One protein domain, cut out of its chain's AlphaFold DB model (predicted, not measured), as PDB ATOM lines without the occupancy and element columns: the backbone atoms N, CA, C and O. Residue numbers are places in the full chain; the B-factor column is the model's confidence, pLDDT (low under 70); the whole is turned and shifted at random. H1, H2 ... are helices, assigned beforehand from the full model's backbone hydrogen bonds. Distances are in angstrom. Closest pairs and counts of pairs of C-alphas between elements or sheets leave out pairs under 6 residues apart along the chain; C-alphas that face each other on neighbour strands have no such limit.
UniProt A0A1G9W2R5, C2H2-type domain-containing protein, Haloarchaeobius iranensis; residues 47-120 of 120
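Overview. This is residues 47 to 120 of the 120 residues of the protein "C2H2-type domain-containing protein" of Haloarchaeobius iranensis (UniProt A0A1G9W2R5). A small head, holding the lead-in stretch, the short helix H1 and the beginning of H2, sits at one end of a very long helix, H2, and residues 89 to 120, of which 89 to 119 belong to H2, stick out alone from it. H1 packs crosswise on the beginning of H2. The printed part has 74 residues with two named helices, H1 then H2, and no named strand; its class is all helix. It is extended, with a radius of gyration of the C-alphas of 22.1 A, a rod spanning 71 by 22 by 14 A.

Arrangement. H1, residues 58 to 68, touches H2, residues 75 to 119, which meets it with residues 77 to 85 alone. Their closest C-alphas, of Asp 62 and Tyr 81, are 5.1 A apart. Their lines are only just about perpendicular, at 70.2 degrees. Every O i to N i+4 pair is within hydrogen-bond range in H1, and 40 of 41 in H2.

Along the chain. H1 begins at C-alpha 58 (59.415, 91.324, 19.578) and measures 15.2 A. H2 measures 64.8 A and ends at C-alpha 119 (6.718, 70.481, 28.493).

Size, cuts and confidence. The C-alphas farthest apart, of Arg 50 and Leu 120, are 70.9 A apart. The printed part has no cut, and H1 to H2 is a short link. Ten residues have pLDDT under 70, among them 70 to 73.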
ATOM      1  N   THR A  47      66.637  90.359  19.405       74.12
ATOM      2  CA  THR A  47      67.686  89.957  20.353       74.12
ATOM      3  C   THR A  47      67.860  91.060  21.384       74.12
ATOM      4  O   THR A  47      67.988  92.225  21.017       74.12
ATOM      5  N   CYS A  48      67.882  90.707  22.670       76.50
ATOM      6  CA  CYS A  48      68.126  91.695  23.719       76.50
ATOM      7  C   CYS A  48      69.593  92.131  23.709       76.50
ATOM      8  O   CYS A  48      70.480  91.308  23.920       76.50
ATOM      9  N   GLU A  49      69.860  93.424  23.544       75.00
ATOM     10  CA  GLU A  49      71.229  93.966  23.516       75.00
ATOM     11  C   GLU A  49      71.955  93.861  24.871       75.00
ATOM     12  O   GLU A  49      73.183  93.826  24.914       75.00
ATOM     13  N   ARG A  50      71.213  93.783  25.985       75.31
ATOM     14  CA  ARG A  50      71.771  93.718  27.351       75.31
ATOM     15  C   ARG A  50      72.120  92.292  27.784       75.31
ATOM     16  O   ARG A  50      73.126  92.088  28.456       75.31
ATOM     17  N   CYS A  51      71.312  91.311  27.379       76.56
ATOM     18  CA  CYS A  51      71.489  89.898  27.738       76.56
ATOM     19  C   CYS A  51      71.973  89.010  26.581       76.56
ATOM     20  O   CYS A  51      72.200  87.820  26.792       76.56
ATOM     21  N   ALA A  52      72.080  89.553  25.364       73.62
ATOM     22  CA  ALA A  52      72.367  88.834  24.118       73.62
ATOM     23  C   ALA A  52      71.446  87.620  23.858       73.62
ATOM     24  O   ALA A  52      71.820  86.688  23.146       73.62
ATOM     25  N   ARG A  53      70.240  87.612  24.445       71.44
ATOM     26  CA  ARG A  53      69.290  86.500  24.332       71.44
ATOM     27  C   ARG A  53      68.409  86.675  23.087       71.44
ATOM     28  O   ARG A  53      67.791  87.737  22.969       71.44
ATOM     29  N   PRO A  54      68.339  85.674  22.187       75.56
ATOM     30  CA  PRO A  54      67.410  85.686  21.063       75.56
ATOM     31  C   PRO A  54      65.985  85.388  21.545       75.56
ATOM     32  O   PRO A  54      65.782  84.532  22.406       75.56
ATOM     33  N   PHE A  55      65.002  86.087  20.981       68.75
ATOM     34  CA  PHE A  55      63.583  85.902  21.266       68.75
ATOM     35  C   PHE A  55      62.802  85.586  19.982       68.75
ATOM     36  O   PHE A  55      63.097  86.153  18.926       68.75
ATOM     37  N   PRO A  56      61.778  84.715  20.071       70.56
ATOM     38  CA  PRO A  56      60.941  84.343  18.929       70.56
ATOM     39  C   PRO A  56      60.044  85.487  18.443       70.56
ATOM     40  O   PRO A  56      59.680  85.522  17.275       70.56
ATOM     41  N   THR A  57      59.680  86.430  19.316       69.50
ATOM     42  CA  THR A  57      58.841  87.585  18.973       69.50
ATOM     43  C   THR A  57      59.386  88.855  19.619       69.50
ATOM     44  O   THR A  57      60.027  88.814  20.672       69.50
ATOM     45  N   THR A  58      59.101  90.005  19.004       71.06
ATOM     46  CA  THR A  58      59.415  91.324  19.578       71.06
ATOM     47  C   THR A  58      58.662  91.563  20.891       71.06
ATOM     48  O   THR A  58      59.202  92.186  21.794       71.06
ATOM     49  N   MET A  59      57.463  90.986  21.042       68.19
ATOM     50  CA  MET A  59      56.652  91.073  22.262       68.19
ATOM     51  C   MET A  59      57.333  90.402  23.464       68.19
ATOM     52  O   MET A  59      57.424  90.996  24.533       68.19
ATOM     53  N   HIS A  60      57.900  89.203  23.281       67.88
ATOM     54  CA  HIS A  60      58.665  88.533  24.340       67.88
ATOM     55  C   HIS A  60      59.951  89.282  24.705       67.88
ATOM     56  O   HIS A  60      60.353  89.280  25.868       67.88
ATOM     57  N   HIS A  61      60.592  89.925  23.726       75.62
ATOM     58  CA  HIS A  61      61.735  90.793  23.983       75.62
ATOM     59  C   HIS A  61      61.346  92.005  24.843       75.62
ATOM     60  O   HIS A  61      62.043  92.310  25.810       75.62
ATOM     61  N   ASP A  62      60.236  92.670  24.521       76.25
ATOM     62  CA  ASP A  62      59.790  93.869  25.235       76.25
ATOM     63  C   ASP A  62      59.307  93.528  26.656       76.25
ATOM     64  O   ASP A  62      59.685  94.221  27.606       76.25
ATOM     65  N   LEU A  63      58.601  92.401  26.835       74.12
ATOM     66  CA  LEU A  63      58.238  91.854  28.150       74.12
ATOM     67  C   LEU A  63      59.486  91.556  28.999       74.12
ATOM     68  O   LEU A  63      59.591  91.995  30.144       74.12
ATOM     69  N   HIS A  64      60.484  90.890  28.412       80.19
ATOM     70  CA  HIS A  64      61.754  90.601  29.080       80.19
ATOM     71  C   HIS A  64      62.499  91.874  29.502       80.19
ATOM     72  O   HIS A  64      63.087  91.922  30.585       80.19
ATOM     73  N   LEU A  65      62.482  92.908  28.659       78.12
ATOM     74  CA  LEU A  65      63.134  94.177  28.953       78.12
ATOM     75  C   LEU A  65      62.500  94.847  30.180       78.12
ATOM     76  O   LEU A  65      63.230  95.312  31.054       78.12
ATOM     77  N   GLY A  66      61.168  94.847  30.270       72.06
ATOM     78  CA  GLY A  66      60.432  95.394  31.410       72.06
ATOM     79  C   GLY A  66      60.557  94.573  32.698       72.06
ATOM     80  O   GLY A  66      60.593  95.168  33.770       72.06
ATOM     81  N   GLU A  67      60.686  93.245  32.620       77.38
ATOM     82  CA  GLU A  67      60.821  92.369  33.798       77.38
ATOM     83  C   GLU A  67      62.253  92.283  34.351       77.38
ATOM     84  O   GLU A  67      62.450  92.280  35.566       77.38
ATOM     85  N   VAL A  68      63.264  92.202  33.478       78.19
ATOM     86  CA  VAL A  68      64.670  91.944  33.864       78.19
ATOM     87  C   VAL A  68      65.522  93.214  33.854       78.19
ATOM     88  O   VAL A  68      66.530  93.294  34.553       78.19
ATOM     89  N   HIS A  69      65.128  94.228  33.083       79.75
ATOM     90  CA  HIS A  69      65.859  95.491  32.957       79.75
ATOM     91  C   HIS A  69      65.005  96.713  33.316       79.75
ATOM     92  O   HIS A  69      65.267  97.813  32.824       79.75
ATOM     93  N   ALA A  70      64.032  96.532  34.216       66.62
ATOM     94  CA  ALA A  70      63.109  97.569  34.679       66.62
ATOM     95  C   ALA A  70      63.815  98.865  35.122       66.62
ATOM     96  O   ALA A  70      63.339  99.968  34.859       66.62
ATOM     97  N   GLU A  71      64.973  98.737  35.774       67.50
ATOM     98  CA  GLU A  71      65.759  99.859  36.302       67.50
ATOM     99  C   GLU A  71      66.608 100.609  35.264       67.50
ATOM    100  O   GLU A  71      67.042 101.730  35.528       67.50
ATOM    101  N   ALA A  72      66.813 100.041  34.073       69.44
ATOM    102  CA  ALA A  72      67.566 100.657  32.975       69.44
ATOM    103  C   ALA A  72      66.682 101.012  31.763       69.44
ATOM    104  O   ALA A  72      67.202 101.289  30.679       69.44
ATOM    105  N   LEU A  73      65.356 100.985  31.932       68.94
ATOM    106  CA  LEU A  73      64.389 101.204  30.861       68.94
ATOM    107  C   LEU A  73      64.370 102.667  30.401       68.94
ATOM    108  O   LEU A  73      64.162 103.589  31.195       68.94
ATOM    109  N   THR A  74      64.522 102.891  29.096       72.81
ATOM    110  CA  THR A  74      64.265 104.217  28.516       72.81
ATOM    111  C   THR A  74      62.759 104.472  28.398       72.81
ATOM    112  O   THR A  74      61.964 103.540  28.305       72.81
ATOM    113  N   GLY A  75      62.324 105.738  28.358       74.25
ATOM    114  CA  GLY A  75      60.889 106.067  28.272       74.25
ATOM    115  C   GLY A  75      60.171 105.425  27.073       74.25
ATOM    116  O   GLY A  75      59.026 105.012  27.192       74.25
ATOM    117  N   ARG A  76      60.874 105.254  25.944       71.06
ATOM    118  CA  ARG A  76      60.362 104.557  24.751       71.06
ATOM    119  C   ARG A  76      60.379 103.033  24.839       71.06
ATOM    120  O   ARG A  76      59.688 102.368  24.075       71.06
ATOM    121  N   GLU A  77      61.235 102.468  25.678       72.81
ATOM    122  CA  GLU A  77      61.212 101.034  25.988       72.81
ATOM    123  C   GLU A  77      60.057 100.720  26.941       72.81
ATOM    124  O   GLU A  77      59.418  99.684  26.807       72.81
ATOM    125  N   ARG A  78      59.733 101.656  27.839       75.06
ATOM    126  CA  ARG A  78      58.600 101.535  28.753       75.06
ATOM    127  C   ARG A  78      57.248 101.530  28.043       75.06
ATOM    128  O   ARG A  78      56.428 100.678  28.343       75.06
ATOM    129  N   GLU A  79      57.042 102.438  27.093       76.81
ATOM    130  CA  GLU A  79      55.810 102.499  26.291       76.81
ATOM    131  C   GLU A  79      55.589 101.196  25.502       76.81
ATOM    132  O   GLU A  79      54.511 100.620  25.539       76.81
ATOM    133  N   ARG A  80      56.649 100.659  24.882       73.75
ATOM    134  CA  ARG A  80      56.583  99.376  24.159       73.75
ATOM    135  C   ARG A  80      56.281  98.181  25.063       73.75
ATOM    136  O   ARG A  80      55.577  97.266  24.652       73.75
ATOM    137  N   TYR A  81      56.802  98.193  26.285       69.44
ATOM    138  CA  TYR A  81      56.478  97.185  27.290       69.44
ATOM    139  C   TYR A  81      55.005  97.248  27.718       69.44
ATOM    140  O   TYR A  81      54.354  96.212  27.822       69.44
ATOM    141  N   GLU A  82      54.477  98.451  27.947       73.88
ATOM    142  CA  GLU A  82      53.074  98.653  28.330       73.88
ATOM    143  C   GLU A  82      52.121  98.207  27.201       73.88
ATOM    144  O   GLU A  82      51.179  97.462  27.474       73.88
ATOM    145  N   ASP A  83      52.431  98.525  25.938       75.50
ATOM    146  CA  ASP A  83      51.678  98.044  24.765       75.50
ATOM    147  C   ASP A  83      51.707  96.509  24.633       75.50
ATOM    148  O   ASP A  83      50.686  95.875  24.352       75.50
ATOM    149  N   ALA A  84      52.873  95.887  24.837       72.19
ATOM    150  CA  ALA A  84      53.027  94.432  24.778       72.19
ATOM    151  C   ALA A  84      52.208  93.720  25.871       72.19
ATOM    152  O   ALA A  84      51.571  92.699  25.606       72.19
ATOM    153  N   LEU A  85      52.194  94.279  27.084       72.06
ATOM    154  CA  LEU A  85      51.389  93.791  28.204       72.06
ATOM    155  C   LEU A  85      49.887  93.879  27.928       72.06
ATOM    156  O   LEU A  85      49.140  92.952  28.254       72.06
ATOM    157  N   GLU A  86      49.435  94.997  27.362       70.69
ATOM    158  CA  GLU A  86      48.025  95.201  27.037       70.69
ATOM    159  C   GLU A  86      47.574  94.221  25.944       70.69
ATOM    160  O   GLU A  86      46.541  93.567  26.098       70.69
ATOM    161  N   ALA A  87      48.404  94.009  24.915       72.88
ATOM    162  CA  ALA A  87      48.138  93.041  23.853       72.88
ATOM    163  C   ALA A  87      48.019  91.592  24.370       72.88
ATOM    164  O   ALA A  87      47.073  90.886  24.015       72.88
ATOM    165  N   GLU A  88      48.934  91.146  25.240       69.50
ATOM    166  CA  GLU A  88      48.867  89.805  25.838       69.50
ATOM    167  C   GLU A  88      47.623  89.641  26.727       69.50
ATOM    168  O   GLU A  88      46.937  88.612  26.692       69.50
ATOM    169  N   THR A  89      47.299  90.681  27.500       73.12
ATOM    170  CA  THR A  89      46.136  90.681  28.393       73.12
ATOM    171  C   THR A  89      44.831  90.572  27.604       73.12
ATOM    172  O   THR A  89      43.947  89.798  27.989       73.12
ATOM    173  N   ASP A  90      44.718  91.279  26.481       73.69
ATOM    174  CA  ASP A  90      43.554  91.223  25.597       73.69
ATOM    175  C   ASP A  90      43.373  89.836  24.963       73.69
ATOM    176  O   ASP A  90      42.256  89.301  24.942       73.69
ATOM    177  N   GLU A  91      44.451  89.195  24.501       75.44
ATOM    178  CA  GLU A  91      44.378  87.837  23.952       75.44
ATOM    179  C   GLU A  91      43.916  86.818  25.003       75.44
ATOM    180  O   GLU A  91      43.011  86.006  24.738       75.44
ATOM    181  N   LEU A  92      44.468  86.894  26.220       83.75
ATOM    182  CA  LEU A  92      44.039  86.061  27.344       83.75
ATOM    183  C   LEU A  92      42.570  86.309  27.685       83.75
ATOM    184  O   LEU A  92      41.810  85.352  27.884       83.75
ATOM    185  N   PHE A  93      42.157  87.572  27.754       76.69
ATOM    186  CA  PHE A  93      40.788  87.951  28.075       76.69
ATOM    187  C   PHE A  93      39.801  87.406  27.039       76.69
ATOM    188  O   PHE A  93      38.788  86.799  27.401       76.69
ATOM    189  N   VAL A  94      40.116  87.529  25.748       86.81
ATOM    190  CA  VAL A  94      39.287  87.004  24.657       86.81
ATOM    191  C   VAL A  94      39.173  85.480  24.724       86.81
ATOM    192  O   VAL A  94      38.090  84.938  24.478       86.81
ATOM    193  N   TYR A  95      40.249  84.767  25.067       89.88
ATOM    194  CA  TYR A  95      40.181  83.319  25.271       89.88
ATOM    195  C   TYR A  95      39.247  82.955  26.434       89.88
ATOM    196  O   TYR A  95      38.342  82.132  26.261       89.88
ATOM    197  N   HIS A  96      39.394  83.612  27.586       94.31
ATOM    198  CA  HIS A  96      38.514  83.396  28.739       94.31
ATOM    199  C   HIS A  96      37.050  83.694  28.397       94.31
ATOM    200  O   HIS A  96      36.162  82.899  28.716       94.31
ATOM    201  N   LEU A  97      36.793  84.788  27.677       95.19
ATOM    202  CA  LEU A  97      35.461  85.155  27.209       95.19
ATOM    203  C   LEU A  97      34.866  84.077  26.293       95.19
ATOM    204  O   LEU A  97      33.703  83.711  26.467       95.19
ATOM    205  N   LYS A  98      35.652  83.519  25.363       93.62
ATOM    206  CA  LYS A  98      35.216  82.414  24.491       93.62
ATOM    207  C   LYS A  98      34.836  81.171  25.296       93.62
ATOM    208  O   LYS A  98      33.798  80.575  25.015       93.62
ATOM    209  N   VAL A  99      35.631  80.794  26.300       97.50
ATOM    210  CA  VAL A  99      35.349  79.628  27.157       97.50
ATOM    211  C   VAL A  99      34.059  79.831  27.953       97.50
ATOM    212  O   VAL A  99      33.185  78.964  27.938       97.50
ATOM    213  N   ILE A 100      33.897  80.987  28.602       98.31
ATOM    214  CA  ILE A 100      32.688  81.307  29.375       98.31
ATOM    215  C   ILE A 100      31.460  81.349  28.460       98.31
ATOM    216  O   ILE A 100      30.428  80.771  28.798       98.31
ATOM    217  N   ALA A 101      31.569  81.971  27.283       96.94
ATOM    218  CA  ALA A 101      30.488  82.023  26.305       96.94
ATOM    219  C   ALA A 101      30.091  80.622  25.812       96.94
ATOM    220  O   ALA A 101      28.901  80.318  25.724       96.94
ATOM    221  N   ALA A 102      31.068  79.750  25.548       98.19
ATOM    222  CA  ALA A 102      30.816  78.369  25.150       98.19
ATOM    223  C   ALA A 102      30.097  77.577  26.254       98.19
ATOM    224  O   ALA A 102      29.108  76.898  25.976       98.19
ATOM    225  N   LEU A 103      30.543  77.697  27.509       98.44
ATOM    226  CA  LEU A 103      29.913  77.035  28.654       98.44
ATOM    227  C   LEU A 103      28.491  77.546  28.902       98.44
ATOM    228  O   LEU A 103      27.570  76.745  29.061       98.44
ATOM    229  N   ALA A 104      28.296  78.866  28.895       98.19
ATOM    230  CA  ALA A 104      26.988  79.484  29.074       98.19
ATOM    231  C   ALA A 104      26.021  79.096  27.946       98.19
ATOM    232  O   ALA A 104      24.875  78.744  28.219       98.19
ATOM    233  N   GLY A 105      26.488  79.099  26.693       98.56
ATOM    234  CA  GLY A 105      25.709  78.665  25.535       98.56
ATOM    235  C   GLY A 105      25.323  77.188  25.613       98.56
ATOM    236  O   GLY A 105      24.152  76.856  25.454       98.56
ATOM    237  N   MET A 106      26.278  76.310  25.935       98.62
ATOM    238  CA  MET A 106      26.024  74.881  26.151       98.62
ATOM    239  C   MET A 106      24.969  74.666  27.241       98.62
ATOM    240  O   MET A 106      23.998  73.939  27.036       98.62
ATOM    241  N   TYR A 107      25.125  75.332  28.383       98.56
ATOM    242  CA  TYR A 107      24.172  75.250  29.482       98.56
ATOM    243  C   TYR A 107      22.786  75.766  29.081       98.56
ATOM    244  O   TYR A 107      21.787  75.101  29.343       98.56
ATOM    245  N   ALA A 108      22.711  76.911  28.396       98.38
ATOM    246  CA  ALA A 108      21.452  77.462  27.910       98.38
ATOM    247  C   ALA A 108      20.739  76.490  26.960       98.38
ATOM    248  O   ALA A 108      19.540  76.264  27.108       98.38
ATOM    249  N   VAL A 109      21.470  75.856  26.039       98.62
ATOM    250  CA  VAL A 109      20.923  74.816  25.154       98.62
ATOM    251  C   VAL A 109      20.394  73.635  25.964       98.62
ATOM    252  O   VAL A 109      19.266  73.209  25.727       98.62
ATOM    253  N   LEU A 110      21.153  73.136  26.945       98.19
ATOM    254  CA  LEU A 110      20.702  72.043  27.812       98.19
ATOM    255  C   LEU A 110      19.419  72.405  28.566       98.19
ATOM    256  O   LEU A 110      18.488  71.603  28.587       98.19
ATOM    257  N   VAL A 111      19.339  73.612  29.133       98.25
ATOM    258  CA  VAL A 111      18.139  74.113  29.820       98.25
ATOM    259  C   VAL A 111      16.952  74.197  28.864       98.25
ATOM    260  O   VAL A 111      15.867  73.740  29.213       98.25
ATOM    261  N   LEU A 112      17.138  74.738  27.657       97.94
ATOM    262  CA  LEU A 112      16.075  74.838  26.652       97.94
ATOM    263  C   LEU A 112      15.569  73.460  26.219       97.94
ATOM    264  O   LEU A 112      14.361  73.244  26.167       97.94
ATOM    265  N   VAL A 113      16.477  72.513  25.965       98.38
ATOM    266  CA  VAL A 113      16.119  71.120  25.665       98.38
ATOM    267  C   VAL A 113      15.326  70.517  26.822       98.38
ATOM    268  O   VAL A 113      14.282  69.914  26.589       98.38
ATOM    269  N   TYR A 114      15.765  70.730  28.064       97.81
ATOM    270  CA  TYR A 114      15.048  70.257  29.247       97.81
ATOM    271  C   TYR A 114      13.646  70.854  29.357       97.81
ATOM    272  O   TYR A 114      12.704  70.126  29.651       97.81
ATOM    273  N   MET A 115      13.493  72.154  29.099       97.88
ATOM    274  CA  MET A 115      12.192  72.828  29.115       97.88
ATOM    275  C   MET A 115      11.247  72.252  28.059       97.88
ATOM    276  O   MET A 115      10.082  72.010  28.359       97.88
ATOM    277  N   VAL A 116      11.743  71.985  26.848       97.88
ATOM    278  CA  VAL A 116      10.950  71.362  25.778       97.88
ATOM    279  C   VAL A 116      10.547  69.938  26.151       97.88
ATOM    280  O   VAL A 116       9.377  69.594  26.029       97.88
ATOM    281  N   VAL A 117      11.488  69.125  26.638       96.81
ATOM    282  CA  VAL A 117      11.229  67.735  27.048       96.81
ATOM    283  C   VAL A 117      10.251  67.667  28.218       96.81
ATOM    284  O   VAL A 117       9.373  66.818  28.214       96.81
ATOM    285  N   LEU A 118      10.385  68.551  29.207       95.50
ATOM    286  CA  LEU A 118       9.500  68.594  30.371       95.50
ATOM    287  C   LEU A 118       8.100  69.126  30.028       95.50
ATOM    288  O   LEU A 118       7.146  68.847  30.748       95.50
ATOM    289  N   SER A 119       7.985  69.921  28.964       92.06
ATOM    290  CA  SER A 119       6.718  70.481  28.493       92.06
ATOM    291  C   SER A 119       5.948  69.558  27.535       92.06
ATOM    292  O   SER A 119       4.815  69.900  27.184       92.06
ATOM    293  N   LEU A 120       6.556  68.461  27.076       88.50
ATOM    294  CA  LEU A 120       5.929  67.411  26.261       88.50
ATOM    295  C   LEU A 120       5.219  66.385  27.152       88.50
ATOM    296  O   LEU A 120       4.124  65.941  26.738       88.50
TER     297      LEU A 120